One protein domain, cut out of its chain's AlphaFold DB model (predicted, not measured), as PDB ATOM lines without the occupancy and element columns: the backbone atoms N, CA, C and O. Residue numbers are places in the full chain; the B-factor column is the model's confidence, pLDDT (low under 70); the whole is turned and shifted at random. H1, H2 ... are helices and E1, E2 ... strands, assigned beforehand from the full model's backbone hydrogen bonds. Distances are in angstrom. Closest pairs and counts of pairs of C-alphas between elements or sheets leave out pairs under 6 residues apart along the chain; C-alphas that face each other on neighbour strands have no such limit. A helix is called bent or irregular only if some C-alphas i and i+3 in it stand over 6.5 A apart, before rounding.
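What this domain is: This is residues 118 to 149 and 194 to 284 of the 550 residues of an uncharacterized protein of Amycolatopsis alkalitolerans (UniProt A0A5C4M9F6). H4 is the middle of a compact body of crossed helices, H5b along it and H5a across its end. Hairpin H1 and H2 packs on them. The printed part has 123 residues, mostly helix, in order H1 H2 H3 E1 H4 H5, radius of gyration of the C-alphas 13.3 A, spans 34 by 31 by 22 A.

How they stand to each other: H1, residues 118 to 130, and H2, 133 to 148, touch, C-alphas 130 and 136 closest at 3.9 A. H5, one helix by hydrogen bonds, is bent: arms H5a, 247 to 260, and H5b, 263 to 275, are about perpendicular, 89 degrees. H4, 225 to 237, touches H5b, C-alphas 226 and 273 closest at 4.6 A. Every O i to N i+4 helix pair is within hydrogen-bond range but in H2, 10 of 12, and H5b, 8 of 9.

Where its parts are: C-alpha 118 is at (107.494, 88.294, 149.586), C-alpha 275 at (108.269, 95.442, 147.210). A long link joins H3, 201 to 208, to E1, 220 to 222.

The domain as a whole: Across the cut, residues 150 to 193, C-alphas 149 and 194 are 11.4 A apart. Nine printed residues have pLDDT under 70, namely residue 118, residue 149 and residues 277 to 283.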
ATOM      1  N   PHE A 118     108.460  87.652 150.501       68.81
ATOM      2  CA  PHE A 118     107.494  88.294 149.586       68.81
ATOM      3  C   PHE A 118     107.799  88.053 148.108       68.81
ATOM      4  O   PHE A 118     106.878  87.835 147.330       68.81
ATOM      5  N   ARG A 119     109.075  88.048 147.707       74.06
ATOM      6  CA  ARG A 119     109.451  87.774 146.309       74.06
ATOM      7  C   ARG A 119     109.065  86.363 145.853       74.06
ATOM      8  O   ARG A 119     108.437  86.261 144.805       74.06
ATOM      9  N   PRO A 120     109.364  85.296 146.622       82.12
ATOM     10  CA  PRO A 120     108.853  83.963 146.318       82.12
ATOM     11  C   PRO A 120     107.324  83.906 146.220       82.12
ATOM     12  O   PRO A 120     106.808  83.299 145.291       82.12
ATOM     13  N   GLN A 121     106.597  84.569 147.126       86.62
ATOM     14  CA  GLN A 121     105.127  84.596 147.094       86.62
ATOM     15  C   GLN A 121     104.576  85.341 145.873       86.62
ATOM     16  O   GLN A 121     103.643  84.865 145.236       86.62
ATOM     17  N   LEU A 122     105.164  86.489 145.521       88.50
ATOM     18  CA  LEU A 122     104.802  87.240 144.321       88.50
ATOM     19  C   LEU A 122     105.070  86.418 143.056       88.50
ATOM     20  O   LEU A 122     104.224  86.389 142.170       88.50
ATOM     21  N   ALA A 123     106.199  85.706 142.994       89.12
ATOM     22  CA  ALA A 123     106.481  84.788 141.896       89.12
ATOM     23  C   ALA A 123     105.426  83.673 141.813       89.12
ATOM     24  O   ALA A 123     104.878  83.448 140.742       89.12
ATOM     25  N   SER A 124     105.060  83.038 142.934       92.25
ATOM     26  CA  SER A 124     103.987  82.031 142.958       92.25
ATOM     27  C   SER A 124     102.641  82.582 142.483       92.25
ATOM     28  O   SER A 124     101.942  81.918 141.726       92.25
ATOM     29  N   PHE A 125     102.286  83.803 142.882       94.81
ATOM     30  CA  PHE A 125     101.070  84.465 142.412       94.81
ATOM     31  C   PHE A 125     101.096  84.727 140.900       94.81
ATOM     32  O   PHE A 125     100.116  84.439 140.217       94.81
ATOM     33  N   LEU A 126     102.210  85.242 140.368       95.12
ATOM     34  CA  LEU A 126     102.358  85.479 138.931       95.12
ATOM     35  C   LEU A 126     102.332  84.165 138.138       95.12
ATOM     36  O   LEU A 126     101.713  84.126 137.081       95.12
ATOM     37  N   GLU A 127     102.908  83.083 138.663       95.06
ATOM     38  CA  GLU A 127     102.819  81.751 138.048       95.06
ATOM     39  C   GLU A 127     101.374  81.236 137.988       95.06
ATOM     40  O   GLU A 127     100.936  80.803 136.926       95.06
ATOM     41  N   LEU A 128     100.578  81.381 139.057       95.44
ATOM     42  CA  LEU A 128      99.148  81.031 139.014       95.44
ATOM     43  C   LEU A 128      98.371  81.867 137.985       95.44
ATOM     44  O   LEU A 128      97.469  81.359 137.319       95.44
ATOM     45  N   LEU A 129      98.719  83.147 137.810       95.00
ATOM     46  CA  LEU A 129      98.120  83.964 136.751       95.00
ATOM     47  C   LEU A 129      98.505  83.466 135.350       95.00
ATOM     48  O   LEU A 129      97.671  83.537 134.448       95.00
ATOM     49  N   ARG A 130      99.717  82.924 135.164       94.38
ATOM     50  CA  ARG A 130     100.169  82.350 133.881       94.38
ATOM     51  C   ARG A 130      99.416  81.092 133.477       94.38
ATOM     52  O   ARG A 130      99.306  80.817 132.285       94.38
ATOM     53  N   GLU A 131      98.836  80.369 134.429       91.81
ATOM     54  CA  GLU A 131      97.951  79.238 134.131       91.81
ATOM     55  C   GLU A 131      96.637  79.677 133.461       91.81
ATOM     56  O   GLU A 131      95.943  78.858 132.860       91.81
ATOM     57  N   THR A 132      96.301  80.972 133.522       88.19
ATOM     58  CA  THR A 132      95.177  81.566 132.791       88.19
ATOM     59  C   THR A 132      95.686  82.133 131.455       88.19
ATOM     60  O   THR A 132      96.362  83.165 131.475       88.19
ATOM     61  N   PRO A 133      95.362  81.529 130.290       86.69
ATOM     62  CA  PRO A 133      95.916  81.936 128.990       86.69
ATOM     63  C   PRO A 133      95.764  83.432 128.697       86.69
ATOM     64  O   PRO A 133      96.675  84.075 128.186       86.69
ATOM     65  N   GLU A 134      94.627  83.999 129.088       86.00
ATOM     66  CA  GLU A 134      94.271  85.404 128.920       86.00
ATOM     67  C   GLU A 134      95.074  86.391 129.787       86.00
ATOM     68  O   GLU A 134      95.059  87.592 129.513       86.00
ATOM     69  N   LEU A 135      95.733  85.922 130.848       91.69
ATOM     70  CA  LEU A 135      96.546  86.740 131.758       91.69
ATOM     71  C   LEU A 135      98.044  86.420 131.651       91.69
ATOM     72  O   LEU A 135      98.864  87.182 132.168       91.69
ATOM     73  N   ALA A 136      98.401  85.333 130.962       92.56
ATOM     74  CA  ALA A 136      99.758  84.809 130.898       92.56
ATOM     75  C   ALA A 136     100.771  85.812 130.348       92.56
ATOM     76  O   ALA A 136     101.784  86.059 130.996       92.56
ATOM     77  N   GLU A 137     100.468  86.458 129.220       92.00
ATOM     78  CA  GLU A 137     101.372  87.441 128.608       92.00
ATOM     79  C   GLU A 137     101.640  88.631 129.542       92.00
ATOM     80  O   GLU A 137     102.778  89.073 129.695       92.00
ATOM     81  N   THR A 138     100.610  89.125 130.239       92.12
ATOM     82  CA  THR A 138     100.798  90.224 131.198       92.12
ATOM     83  C   THR A 138     101.599  89.771 132.419       92.12
ATOM     84  O   THR A 138     102.476  90.501 132.874       92.12
ATOM     85  N   ALA A 139     101.335  88.578 132.957       94.12
ATOM     86  CA  ALA A 139     102.080  88.045 134.097       94.12
ATOM     87  C   ALA A 139     103.565  87.797 133.761       94.12
ATOM     88  O   ALA A 139     104.444  88.079 134.582       94.12
ATOM     89  N   GLU A 140     103.855  87.349 132.537       93.62
ATOM     90  CA  GLU A 140     105.213  87.235 131.996       93.62
ATOM     91  C   GLU A 140     105.900  88.593 131.892       93.62
ATOM     92  O   GLU A 140     107.010  88.756 132.400       93.62
ATOM     93  N   ALA A 141     105.225  89.585 131.310       91.88
ATOM     94  CA  ALA A 141     105.759  90.937 131.183       91.88
ATOM     95  C   ALA A 141     106.036  91.589 132.551       91.88
ATOM     96  O   ALA A 141     107.056  92.256 132.721       91.88
ATOM     97  N   ILE A 142     105.173  91.367 133.551       92.12
ATOM     98  CA  ILE A 142     105.407  91.835 134.927       92.12
ATOM     99  C   ILE A 142     106.640  91.152 135.523       92.12
ATOM    100  O   ILE A 142     107.483  91.830 136.104       92.12
ATOM    101  N   SER A 143     106.763  89.831 135.367       90.88
ATOM    102  CA  SER A 143     107.907  89.072 135.887       90.88
ATOM    103  C   SER A 143     109.222  89.559 135.273       90.88
ATOM    104  O   SER A 143     110.164  89.857 136.004       90.88
ATOM    105  N   ALA A 144     109.253  89.742 133.949       88.88
ATOM    106  CA  ALA A 144     110.406  90.285 133.239       88.88
ATOM    107  C   ALA A 144     110.763  91.701 133.726       88.88
ATOM    108  O   ALA A 144     111.923  91.975 134.024       88.88
ATOM    109  N   ALA A 145     109.772  92.580 133.906       86.31
ATOM    110  CA  ALA A 145     110.004  93.935 134.407       86.31
ATOM    111  C   ALA A 145     110.598  93.963 135.834       86.31
ATOM    112  O   ALA A 145     111.413  94.836 136.134       86.31
ATOM    113  N   ILE A 146     110.232  93.009 136.703       84.44
ATOM    114  CA  ILE A 146     110.818  92.859 138.052       84.44
ATOM    115  C   ILE A 146     112.289  92.420 137.977       84.44
ATOM    116  O   ILE A 146     113.100  92.838 138.811       84.44
ATOM    117  N   GLU A 147     112.632  91.554 137.022       83.38
ATOM    118  CA  GLU A 147     113.988  91.022 136.844       83.38
ATOM    119  C   GLU A 147     114.938  92.023 136.176       83.38
ATOM    120  O   GLU A 147     116.075  92.179 136.625       83.38
ATOM    121  N   GLU A 148     114.480  92.705 135.125       78.38
ATOM    122  CA  GLU A 148     115.288  93.642 134.338       78.38
ATOM    123  C   GLU A 148     115.562  94.954 135.087       78.38
ATOM    124  O   GLU A 148     116.668  95.498 135.013       78.38
ATOM    125  N   GLY A 149     114.570  95.456 135.833       67.25
ATOM    126  CA  GLY A 149     114.619  96.778 136.453       67.25
ATOM    127  C   GLY A 149     114.729  97.938 135.436       67.25
ATOM    128  O   GLY A 149     114.796  97.739 134.225       67.25
ATOM    129  N   VAL A 194     105.576  97.436 131.003       90.38
ATOM    130  CA  VAL A 194     104.619  96.332 130.913       90.38
ATOM    131  C   VAL A 194     103.525  96.751 129.943       90.38
ATOM    132  O   VAL A 194     102.647  97.534 130.307       90.38
ATOM    133  N   ALA A 195     103.596  96.274 128.702       91.56
ATOM    134  CA  ALA A 195     102.565  96.526 127.701       91.56
ATOM    135  C   ALA A 195     101.310  95.687 127.986       91.56
ATOM    136  O   ALA A 195     101.395  94.558 128.464       91.56
ATOM    137  N   VAL A 196     100.143  96.253 127.687       93.31
ATOM    138  CA  VAL A 196      98.844  95.591 127.814       93.31
ATOM    139  C   VAL A 196      98.094  95.768 126.501       93.31
ATOM    140  O   VAL A 196      97.885  96.897 126.053       93.31
ATOM    141  N   ASP A 197      97.668  94.657 125.904       92.19
ATOM    142  CA  ASP A 197      96.797  94.680 124.733       92.19
ATOM    143  C   ASP A 197      95.389  95.145 125.129       92.19
ATOM    144  O   ASP A 197      94.662  94.446 125.839       92.19
ATOM    145  N   THR A 198      95.005  96.344 124.678       91.19
ATOM    146  CA  THR A 198      93.697  96.939 124.976       91.19
ATOM    147  C   THR A 198      92.550  96.351 124.171       91.19
ATOM    148  O   THR A 198      91.411  96.643 124.521       91.19
ATOM    149  N   ASP A 199      92.824  95.559 123.133       90.50
ATOM    150  CA  ASP A 199      91.795  94.877 122.333       90.50
ATOM    151  C   ASP A 199      91.407  93.519 122.943       90.50
ATOM    152  O   ASP A 199      90.417  92.891 122.557       90.50
ATOM    153  N   HIS A 200      92.171  93.066 123.937       90.62
ATOM    154  CA  HIS A 200      91.890  91.865 124.701       90.62
ATOM    155  C   HIS A 200      91.005  92.162 125.926       90.62
ATOM    156  O   HIS A 200      91.042  93.248 126.506       90.62
ATOM    157  N   GLY A 201      90.220  91.176 126.380       90.31
ATOM    158  CA  GLY A 201      89.216  91.374 127.437       90.31
ATOM    159  C   GLY A 201      89.782  91.903 128.764       90.31
ATOM    160  O   GLY A 201      89.154  92.735 129.419       90.31
ATOM    161  N   PHE A 202      90.990  91.480 129.150       93.12
ATOM    162  CA  PHE A 202      91.655  92.021 130.339       93.12
ATOM    163  C   PHE A 202      92.117  93.476 130.139       93.12
ATOM    164  O   PHE A 202      91.946  94.308 131.031       93.12
ATOM    165  N   GLY A 203      92.630  93.819 128.955       92.56
ATOM    166  CA  GLY A 203      92.994  95.195 128.625       92.56
ATOM    167  C   GLY A 203      91.787  96.128 128.582       92.56
ATOM    168  O   GLY A 203      91.857  97.226 129.131       92.56
ATOM    169  N   HIS A 204      90.652  95.670 128.044       91.56
ATOM    170  CA  HIS A 204      89.382  96.401 128.097       91.56
ATOM    171  C   HIS A 204      88.930  96.701 129.532       91.56
ATOM    172  O   HIS A 204      88.444  97.805 129.798       91.56
ATOM    173  N   LEU A 205      89.118  95.763 130.471       91.00
ATOM    174  CA  LEU A 205      88.837  96.008 131.889       91.00
ATOM    175  C   LEU A 205      89.700  97.150 132.430       91.00
ATOM    176  O   LEU A 205      89.177  98.101 133.009       91.00
ATOM    177  N   LEU A 206      91.020  97.059 132.251       91.38
ATOM    178  CA  LEU A 206      91.964  98.039 132.786       91.38
ATOM    179  C   LEU A 206      91.775  99.428 132.165       91.38
ATOM    180  O   LEU A 206      91.828 100.431 132.880       91.38
ATOM    181  N   ASP A 207      91.514  99.491 130.860       88.94
ATOM    182  CA  ASP A 207      91.246 100.738 130.142       88.94
ATOM    183  C   ASP A 207      89.919 101.366 130.581       88.94
ATOM    184  O   ASP A 207      89.860 102.557 130.883       88.94
ATOM    185  N   GLY A 208      88.864 100.555 130.735       84.19
ATOM    186  CA  GLY A 208      87.565 101.006 131.238       84.19
ATOM    187  C   GLY A 208      87.605 101.532 132.676       84.19
ATOM    188  O   GLY A 208      86.748 102.327 133.062       84.19
ATOM    189  N   MET A 209      88.600 101.118 133.463       82.88
ATOM    190  CA  MET A 209      88.868 101.646 134.805       82.88
ATOM    191  C   MET A 209      89.890 102.792 134.827       82.88
ATOM    192  O   MET A 209      90.243 103.263 135.910       82.88
ATOM    193  N   GLU A 210      90.363 103.238 133.659       84.81
ATOM    194  CA  GLU A 210      91.377 104.283 133.494       84.81
ATOM    195  C   GLU A 210      92.687 103.976 134.247       84.81
ATOM    196  O   GLU A 210      93.329 104.869 134.807       84.81
ATOM    197  N   LEU A 211      93.095 102.703 134.307       86.56
ATOM    198  CA  LEU A 211      94.352 102.293 134.947       86.56
ATOM    199  C   LEU A 211      95.559 102.363 134.005       86.56
ATOM    200  O   LEU A 211      96.684 102.441 134.484       86.56
ATOM    201  N   LEU A 212      95.346 102.343 132.690       89.50
ATOM    202  CA  LEU A 212      96.433 102.303 131.713       89.50
ATOM    203  C   LEU A 212      96.915 103.706 131.336       89.50
ATOM    204  O   LEU A 212      96.123 104.614 131.077       89.50
ATOM    205  N   ILE A 213      98.232 103.863 131.244       86.56
ATOM    206  CA  ILE A 213      98.856 105.013 130.584       86.56
ATOM    207  C   ILE A 213      98.976 104.730 129.086       86.56
ATOM    208  O   ILE A 213      99.130 103.578 128.681       86.56
ATOM    209  N   ARG A 214      98.899 105.779 128.261       86.81
ATOM    210  CA  ARG A 214      98.939 105.670 126.798       86.81
ATOM    211  C   ARG A 214     100.094 106.470 126.216       86.81
ATOM    212  O   ARG A 214     100.302 107.632 126.570       86.81
ATOM    213  N   SER A 215     100.791 105.850 125.280       85.94
ATOM    214  CA  SER A 215     101.890 106.445 124.534       85.94
ATOM    215  C   SER A 215     101.422 106.958 123.176       85.94
ATOM    216  O   SER A 215     100.389 106.553 122.643       85.94
ATOM    217  N   SER A 216     102.192 107.866 122.580       85.12
ATOM    218  CA  SER A 216     101.877 108.483 121.291       85.12
ATOM    219  C   SER A 216     101.926 107.507 120.119       85.12
ATOM    220  O   SER A 216     101.380 107.814 119.065       85.12
ATOM    221  N   ASP A 217     102.586 106.358 120.283       86.12
ATOM    222  CA  ASP A 217     102.609 105.277 119.293       86.12
ATOM    223  C   ASP A 217     101.417 104.312 119.416       86.12
ATOM    224  O   ASP A 217     101.337 103.347 118.663       86.12
ATOM    225  N   GLY A 218     100.482 104.589 120.330       85.19
ATOM    226  CA  GLY A 218      99.281 103.787 120.555       85.19
ATOM    227  C   GLY A 218      99.449 102.684 121.596       85.19
ATOM    228  O   GLY A 218      98.441 102.127 122.023       85.19
ATOM    229  N   SER A 219     100.676 102.404 122.055       89.31
ATOM    230  CA  SER A 219     100.891 101.432 123.130       89.31
ATOM    231  C   SER A 219     100.254 101.895 124.444       89.31
ATOM    232  O   SER A 219     100.197 103.090 124.754       89.31
ATOM    233  N   ALA A 220      99.748 100.933 125.213       91.19
ATOM    234  CA  ALA A 220      99.159 101.153 126.525       91.19
ATOM    235  C   ALA A 220      99.718 100.135 127.519       91.19
ATOM    236  O   ALA A 220     100.125  99.042 127.128       91.19
ATOM    237  N   GLY A 221      99.791 100.499 128.795       91.62
ATOM    238  CA  GLY A 221     100.400  99.620 129.787       91.62
ATOM    239  C   GLY A 221     100.732 100.312 131.097       91.62
ATOM    240  O   GLY A 221     100.055 101.263 131.486       91.62
ATOM    241  N   PHE A 222     101.795  99.844 131.748       89.69
ATOM    242  CA  PHE A 222     102.352 100.398 132.979       89.69
ATOM    243  C   PHE A 222     103.847 100.689 132.820       89.69
ATOM    244  O   PHE A 222     104.583  99.909 132.221       89.69
ATOM    245  N   ASP A 223     104.317 101.801 133.384       83.31
ATOM    246  CA  ASP A 223     105.738 102.178 133.324       83.31
ATOM    247  C   ASP A 223     106.631 101.331 134.241       83.31
ATOM    248  O   ASP A 223     107.846 101.349 134.082       83.31
ATOM    249  N   THR A 224     106.054 100.612 135.210       83.00
ATOM    250  CA  THR A 224     106.799  99.794 136.177       83.00
ATOM    251  C   THR A 224     106.032  98.546 136.589       83.00
ATOM    252  O   THR A 224     104.797  98.511 136.510       83.00
ATOM    253  N   ALA A 225     106.753  97.543 137.099       86.88
ATOM    254  CA  ALA A 225     106.139  96.334 137.633       86.88
ATOM    255  C   ALA A 225     105.246  96.646 138.836       86.88
ATOM    256  O   ALA A 225     104.136  96.123 138.936       86.88
ATOM    257  N   SER A 226     105.657  97.563 139.715       84.69
ATOM    258  CA  SER A 226     104.802  97.929 140.840       84.69
ATOM    259  C   SER A 226     103.508  98.624 140.406       84.69
ATOM    260  O   SER A 226     102.466  98.404 141.019       84.69
ATOM    261  N   ALA A 227     103.537  99.467 139.364       87.19
ATOM    262  CA  ALA A 227     102.316 100.063 138.818       87.19
ATOM    263  C   ALA A 227     101.403  98.998 138.191       87.19
ATOM    264  O   ALA A 227     100.189  99.062 138.375       87.19
ATOM    265  N   ALA A 228     101.980  97.987 137.537       92.19
ATOM    266  CA  ALA A 228     101.228  96.851 137.016       92.19
ATOM    267  C   ALA A 228     100.573  96.019 138.132       92.19
ATOM    268  O   ALA A 228      99.393  95.690 138.030       92.19
ATOM    269  N   ILE A 229     101.273  95.755 139.242       92.56
ATOM    270  CA  ILE A 229     100.703  95.040 140.401       92.56
ATOM    271  C   ILE A 229      99.608  95.872 141.084       92.56
ATOM    272  O   ILE A 229      98.571  95.321 141.453       92.56
ATOM    273  N   LEU A 230      99.761  97.201 141.187       89.62
ATOM    274  CA  LEU A 230      98.657  98.081 141.607       89.62
ATOM    275  C   LEU A 230      97.465  97.976 140.643       89.62
ATOM    276  O   LEU A 230      96.317  97.975 141.086       89.62
ATOM    277  N   GLY A 231      97.721  97.849 139.340       92.31
ATOM    278  CA  GLY A 231      96.696  97.585 138.334       92.31
ATOM    279  C   GLY A 231      95.955  96.265 138.572       92.31
ATOM    280  O   GLY A 231      94.722  96.253 138.563       92.31
ATOM    281  N   LEU A 232      96.683  95.179 138.869       95.00
ATOM    282  CA  LEU A 232      96.109  93.878 139.242       95.00
ATOM    283  C   LEU A 232      95.263  93.974 140.516       95.00
ATOM    284  O   LEU A 232      94.146  93.464 140.538       95.00
ATOM    285  N   LEU A 233      95.741  94.685 141.543       91.44
ATOM    286  CA  LEU A 233      94.966  94.965 142.754       91.44
ATOM    287  C   LEU A 233      93.669  95.711 142.421       91.44
ATOM    288  O   LEU A 233      92.597  95.344 142.903       91.44
ATOM    289  N   GLY A 234      93.745  96.742 141.577       87.81
ATOM    290  CA  GLY A 234      92.574  97.500 141.147       87.81
ATOM    291  C   GLY A 234      91.563  96.639 140.383       87.81
ATOM    292  O   GLY A 234      90.358  96.744 140.624       87.81
ATOM    293  N   ALA A 235      92.040  95.748 139.510       90.88
ATOM    294  CA  ALA A 235      91.208  94.790 138.786       90.88
ATOM    295  C   ALA A 235      90.560  93.767 139.730       90.88
ATOM    296  O   ALA A 235      89.355  93.544 139.647       90.88
ATOM    297  N   ALA A 236      91.321  93.201 140.667       90.38
ATOM    298  CA  ALA A 236      90.836  92.213 141.629       90.38
ATOM    299  C   ALA A 236      89.795  92.773 142.611       90.38
ATOM    300  O   ALA A 236      88.941  92.041 143.104       90.38
ATOM    301  N   THR A 237      89.850  94.076 142.890       82.88
ATOM    302  CA  THR A 237      88.986  94.724 143.889       82.88
ATOM    303  C   THR A 237      87.812  95.462 143.263       82.88
ATOM    304  O   THR A 237      86.660  95.103 143.498       82.88
ATOM    305  N   VAL A 238      88.075  96.479 142.443       79.50
ATOM    306  CA  VAL A 238      87.036  97.277 141.777       79.50
ATOM    307  C   VAL A 238      86.571  96.591 140.493       79.50
ATOM    308  O   VAL A 238      85.366  96.504 140.254       79.50
ATOM    309  N   GLY A 239      87.500  96.061 139.692       81.50
ATOM    310  CA  GLY A 239      87.196  95.422 138.403       81.50
ATOM    311  C   GLY A 239      86.303  94.186 138.523       81.50
ATOM    312  O   GLY A 239      85.335  94.048 137.777       81.50
ATOM    313  N   ALA A 240      86.539  93.355 139.541       83.25
ATOM    314  CA  ALA A 240      85.742  92.172 139.875       83.25
ATOM    315  C   ALA A 240      84.270  92.483 140.214       83.25
ATOM    316  O   ALA A 240      83.457  91.583 140.403       83.25
ATOM    317  N   ARG A 241      83.909  93.764 140.357       74.19
ATOM    318  CA  ARG A 241      82.566  94.207 140.757       74.19
ATOM    319  C   ARG A 241      81.802  94.903 139.634       74.19
ATOM    320  O   ARG A 241      80.644  95.266 139.834       74.19
ATOM    321  N   ILE A 242      82.423  95.097 138.472       73.56
ATOM    322  CA  ILE A 242      81.802  95.743 137.313       73.56
ATOM    323  C   ILE A 242      80.753  94.802 136.696       73.56
ATOM    324  O   ILE A 242      81.001  93.615 136.535       73.56
ATOM    325  N   GLN A 243      79.580  95.313 136.307       70.31
ATOM    326  CA  GLN A 243      78.537  94.517 135.629       70.31
ATOM    327  C   GLN A 243      78.830  94.334 134.135       70.31
ATOM    328  O   GLN A 243      78.072  94.787 133.277       70.31
ATOM    329  N   ARG A 244      79.967  93.719 133.813       78.12
ATOM    330  CA  ARG A 244      80.352  93.381 132.441       78.12
ATOM    331  C   ARG A 244      81.087  92.045 132.401       78.12
ATOM    332  O   ARG A 244      81.524  91.557 133.445       78.12
ATOM    333  N   GLU A 245      81.215  91.457 131.214       85.75
ATOM    334  CA  GLU A 245      81.884  90.161 131.036       85.75
ATOM    335  C   GLU A 245      83.335  90.199 131.533       85.75
ATOM    336  O   GLU A 245      83.819  89.235 132.124       85.75
ATOM    337  N   GLU A 246      84.005  91.340 131.385       87.62
ATOM    338  CA  GLU A 246      85.405  91.517 131.752       87.62
ATOM    339  C   GLU A 246      85.647  91.451 133.273       87.62
ATOM    340  O   GLU A 246      86.778  91.245 133.710       87.62
ATOM    341  N   SER A 247      84.603  91.537 134.109       86.00
ATOM    342  CA  SER A 247      84.732  91.360 135.566       86.00
ATOM    343  C   SER A 247      85.304  89.998 135.966       86.00
ATOM    344  O   SER A 247      86.002  89.907 136.980       86.00
ATOM    345  N   ARG A 248      85.117  88.967 135.127       91.00
ATOM    346  CA  ARG A 248      85.681  87.622 135.322       91.00
ATOM    347  C   ARG A 248      87.201  87.630 135.501       91.00
ATOM    348  O   ARG A 248      87.731  86.790 136.221       91.00
ATOM    349  N   TYR A 249      87.903  88.577 134.869       93.25
ATOM    350  CA  TYR A 249      89.354  88.709 135.007       93.25
ATOM    351  C   TYR A 249      89.727  89.210 136.400       93.25
ATOM    352  O   TYR A 249      90.622  88.658 137.030       93.25
ATOM    353  N   GLY A 250      88.995  90.198 136.921       90.81
ATOM    354  CA  GLY A 250      89.156  90.648 138.302       90.81
ATOM    355  C   GLY A 250      88.879  89.526 139.305       90.81
ATOM    356  O   GLY A 250      89.667  89.309 140.220       90.81
ATOM    357  N   GLU A 251      87.801  88.763 139.103       90.00
ATOM    358  CA  GLU A 251      87.474  87.611 139.953       90.00
ATOM    359  C   GLU A 251      88.560  86.527 139.910       90.00
ATOM    360  O   GLU A 251      88.895  85.948 140.943       90.00
ATOM    361  N   GLN A 252      89.140  86.264 138.736       93.38
ATOM    362  CA  GLN A 252      90.245  85.318 138.591       93.38
ATOM    363  C   GLN A 252      91.495  85.784 139.344       93.38
ATOM    364  O   GLN A 252      92.057  85.006 140.108       93.38
ATOM    365  N   ILE A 253      91.887  87.051 139.187       95.00
ATOM    366  CA  ILE A 253      93.047  87.616 139.889       95.00
ATOM    367  C   ILE A 253      92.843  87.540 141.408       95.00
ATOM    368  O   ILE A 253      93.759  87.146 142.127       95.00
ATOM    369  N   ALA A 254      91.638  87.859 141.894       91.31
ATOM    370  CA  ALA A 254      91.301  87.747 143.311       91.31
ATOM    371  C   ALA A 254      91.420  86.301 143.822       91.31
ATOM    372  O   ALA A 254      92.002  86.086 144.879       91.31
ATOM    373  N   ARG A 255      90.940  85.306 143.057       92.12
ATOM    374  CA  ARG A 255      91.076  83.880 143.410       92.12
ATOM    375  C   ARG A 255      92.534  83.441 143.510       92.12
ATOM    376  O   ARG A 255      92.898  82.815 144.498       92.12
ATOM    377  N   CYS A 256      93.367  83.795 142.532       94.38
ATOM    378  CA  CYS A 256      94.795  83.470 142.569       94.38
ATOM    379  C   CYS A 256      95.495  84.137 143.765       94.38
ATOM    380  O   CYS A 256      96.354  83.534 144.400       94.38
ATOM    381  N   ALA A 257      95.120  85.375 144.102       91.62
ATOM    382  CA  ALA A 257      95.674  86.068 145.261       91.62
ATOM    383  C   ALA A 257      95.238  85.408 146.584       91.62
ATOM    384  O   ALA A 257      96.063  85.213 147.475       91.62
ATOM    385  N   GLU A 258      93.964  85.028 146.703       91.00
ATOM    386  CA  GLU A 258      93.416  84.301 147.856       91.00
ATOM    387  C   GLU A 258      94.069  82.918 148.023       91.00
ATOM    388  O   GLU A 258      94.324  82.490 149.145       91.00
ATOM    389  N   GLU A 259      94.429  82.243 146.933       92.06
ATOM    390  CA  GLU A 259      95.144  80.963 146.984       92.06
ATOM    391  C   GLU A 259      96.555  81.090 147.584       92.06
ATOM    392  O   GLU A 259      96.978  80.241 148.368       92.06
ATOM    393  N   VAL A 260      97.275  82.173 147.271       90.19
ATOM    394  CA  VAL A 260      98.639  82.403 147.781       90.19
ATOM    395  C   VAL A 260      98.638  82.982 149.197       90.19
ATOM    396  O   VAL A 260      99.485  82.620 150.018       90.19
ATOM    397  N   TRP A 261      97.717  83.902 149.487       86.75
ATOM    398  CA  TRP A 261      97.762  84.741 150.690       86.75
ATOM    399  C   TRP A 261      96.570  84.570 151.642       86.75
ATOM    400  O   TRP A 261      96.572  85.167 152.721       86.75
ATOM    401  N   GLY A 262      95.582  83.747 151.294       85.75
ATOM    402  CA  GLY A 262      94.372  83.538 152.089       85.75
ATOM    403  C   GLY A 262      93.525  84.806 152.215       85.75
ATOM    404  O   GLY A 262      93.496  85.654 151.327       85.75
ATOM    405  N   GLU A 263      92.857  84.962 153.357       79.88
ATOM    406  CA  GLU A 263      91.947  86.089 153.629       79.88
ATOM    407  C   GLU A 263      92.648  87.467 153.623       79.88
ATOM    408  O   GLU A 263      92.011  88.486 153.374       79.88
ATOM    409  N   ASP A 264      93.970  87.518 153.827       75.56
ATOM    410  CA  ASP A 264      94.766  88.760 153.867       75.56
ATOM    411  C   ASP A 264      95.272  89.200 152.475       75.56
ATOM    412  O   ASP A 264      96.115  90.094 152.355       75.56
ATOM    413  N   TRP A 265      94.791  88.576 151.392       84.94
ATOM    414  CA  TRP A 265      95.337  88.769 150.046       84.94
ATOM    415  C   TRP A 265      95.332  90.224 149.565       84.94
ATOM    416  O   TRP A 265      96.277  90.629 148.897       84.94
ATOM    417  N   VAL A 266      94.326  91.036 149.919       81.06
ATOM    418  CA  VAL A 266      94.253  92.453 149.505       81.06
ATOM    419  C   VAL A 266      95.457  93.216 150.047       81.06
ATOM    420  O   VAL A 266      96.141  93.931 149.314       81.06
ATOM    421  N   ARG A 267      95.738  93.034 151.343       76.75
ATOM    422  CA  ARG A 267      96.879  93.653 152.013       76.75
ATOM    423  C   ARG A 267      98.188  93.119 151.448       76.75
ATOM    424  O   ARG A 267      99.080  93.907 151.161       76.75
ATOM    425  N   ARG A 268      98.300  91.804 151.256       82.75
ATOM    426  CA  ARG A 268      99.528  91.163 150.767       82.75
ATOM    427  C   ARG A 268      99.852  91.509 149.319       82.75
ATOM    428  O   ARG A 268     101.018  91.725 149.012       82.75
ATOM    429  N   LEU A 269      98.847  91.622 148.456       84.88
ATOM    430  CA  LEU A 269      99.013  92.072 147.075       84.88
ATOM    431  C   LEU A 269      99.395  93.556 147.019       84.88
ATOM    432  O   LEU A 269     100.237  93.953 146.215       84.88
ATOM    433  N   PHE A 270      98.829  94.374 147.911       81.38
ATOM    434  CA  PHE A 270      99.263  95.758 148.080       81.38
ATOM    435  C   PHE A 270     100.725  95.854 148.555       81.38
ATOM    436  O   PHE A 270     101.515  96.588 147.960       81.38
ATOM    437  N   ASP A 271     101.115  95.071 149.564       77.06
ATOM    438  CA  ASP A 271     102.502  94.988 150.037       77.06
ATOM    439  C   ASP A 271     103.435  94.461 148.925       77.06
ATOM    440  O   ASP A 271     104.544  94.959 148.745       77.06
ATOM    441  N   ALA A 272     102.988  93.522 148.088       81.19
ATOM    442  CA  ALA A 272     103.761  93.061 146.935       81.19
ATOM    443  C   ALA A 272     104.019  94.189 145.919       81.19
ATOM    444  O   ALA A 272     105.131  94.305 145.401       81.19
ATOM    445  N   ALA A 273     103.041  95.073 145.692       81.50
ATOM    446  CA  ALA A 273     103.228  96.279 144.883       81.50
ATOM    447  C   ALA A 273     104.181  97.304 145.528       81.50
ATOM    448  O   ALA A 273     104.699  98.183 144.838       81.50
ATOM    449  N   PHE A 274     104.398  97.236 146.845       74.31
ATOM    450  CA  PHE A 274     105.433  98.007 147.533       74.31
ATOM    451  C   PHE A 274     106.824  97.446 147.239       74.31
ATOM    452  O   PHE A 274     107.718  98.210 146.890       74.31
ATOM    453  N   HIS A 275     106.976  96.123 147.298       74.75
ATOM    454  CA  HIS A 275     108.269  95.442 147.210       74.75
ATOM    455  C   HIS A 275     108.751  95.116 145.784       74.75
ATOM    456  O   HIS A 275     109.923  94.775 145.609       74.75
ATOM    457  N   ALA A 276     107.887  95.193 144.769       77.38
ATOM    458  CA  ALA A 276     108.217  94.753 143.411       77.38
ATOM    459  C   ALA A 276     109.433  95.479 142.809       77.38
ATOM    460  O   ALA A 276     110.363  94.814 142.352       77.38
ATOM    461  N   ASP A 277     109.484  96.811 142.920       69.81
ATOM    462  CA  ASP A 277     110.594  97.623 142.396       69.81
ATOM    463  C   ASP A 277     111.629  98.033 143.472       69.81
ATOM    464  O   ASP A 277     112.528  98.827 143.207       69.81
ATOM    465  N   GLU A 278     111.560  97.522 144.709       64.25
ATOM    466  CA  GLU A 278     112.465  97.975 145.788       64.25
ATOM    467  C   GLU A 278     113.946  97.697 145.531       64.25
ATOM    468  O   GLU A 278     114.811  98.426 146.023       64.25
ATOM    469  N   LEU A 279     114.253  96.641 144.773       54.72
ATOM    470  CA  LEU A 279     115.640  96.326 144.440       54.72
ATOM    471  C   LEU A 279     116.206  97.230 143.351       54.72
ATOM    472  O   LEU A 279     117.427  97.365 143.265       54.72
ATOM    473  N   VAL A 280     115.350  97.838 142.528       58.03
ATOM    474  CA  VAL A 280     115.787  98.660 141.404       58.03
ATOM    475  C   VAL A 280     114.832  99.832 141.234       58.03
ATOM    476  O   VAL A 280     113.719  99.710 140.735       58.03
ATOM    477  N   SER A 281     115.269 100.998 141.691       53.25
ATOM    478  CA  SER A 281     114.383 102.148 141.802       53.25
ATOM    479  C   SER A 281     114.028 102.732 140.428       53.25
ATOM    480  O   SER A 281     114.954 103.174 139.742       53.25
ATOM    481  N   PRO A 282     112.740 102.832 140.045       57.56
ATOM    482  CA  PRO A 282     112.330 103.301 138.724       57.56
ATOM    483  C   PRO A 282     112.790 104.739 138.460       57.56
ATOM    484  O   PRO A 282     112.918 105.551 139.385       57.56
ATOM    485  N   ALA A 283     113.071 105.050 137.194       59.47
ATOM    486  CA  ALA A 283     113.601 106.354 136.800       59.47
ATOM    487  C   ALA A 283     112.495 107.423 136.692       59.47
ATOM    488  O   ALA A 283     112.594 108.483 137.304       59.47
ATOM    489  N   VAL A 284     111.400 107.110 135.982       71.00
ATOM    490  CA  VAL A 284     110.130 107.866 135.951       71.00
ATOM    491  C   VAL A 284     108.984 106.881 135.902       71.00
ATOM    492  O   VAL A 284     109.030 105.915 135.146       71.00
TER     493      VAL A 284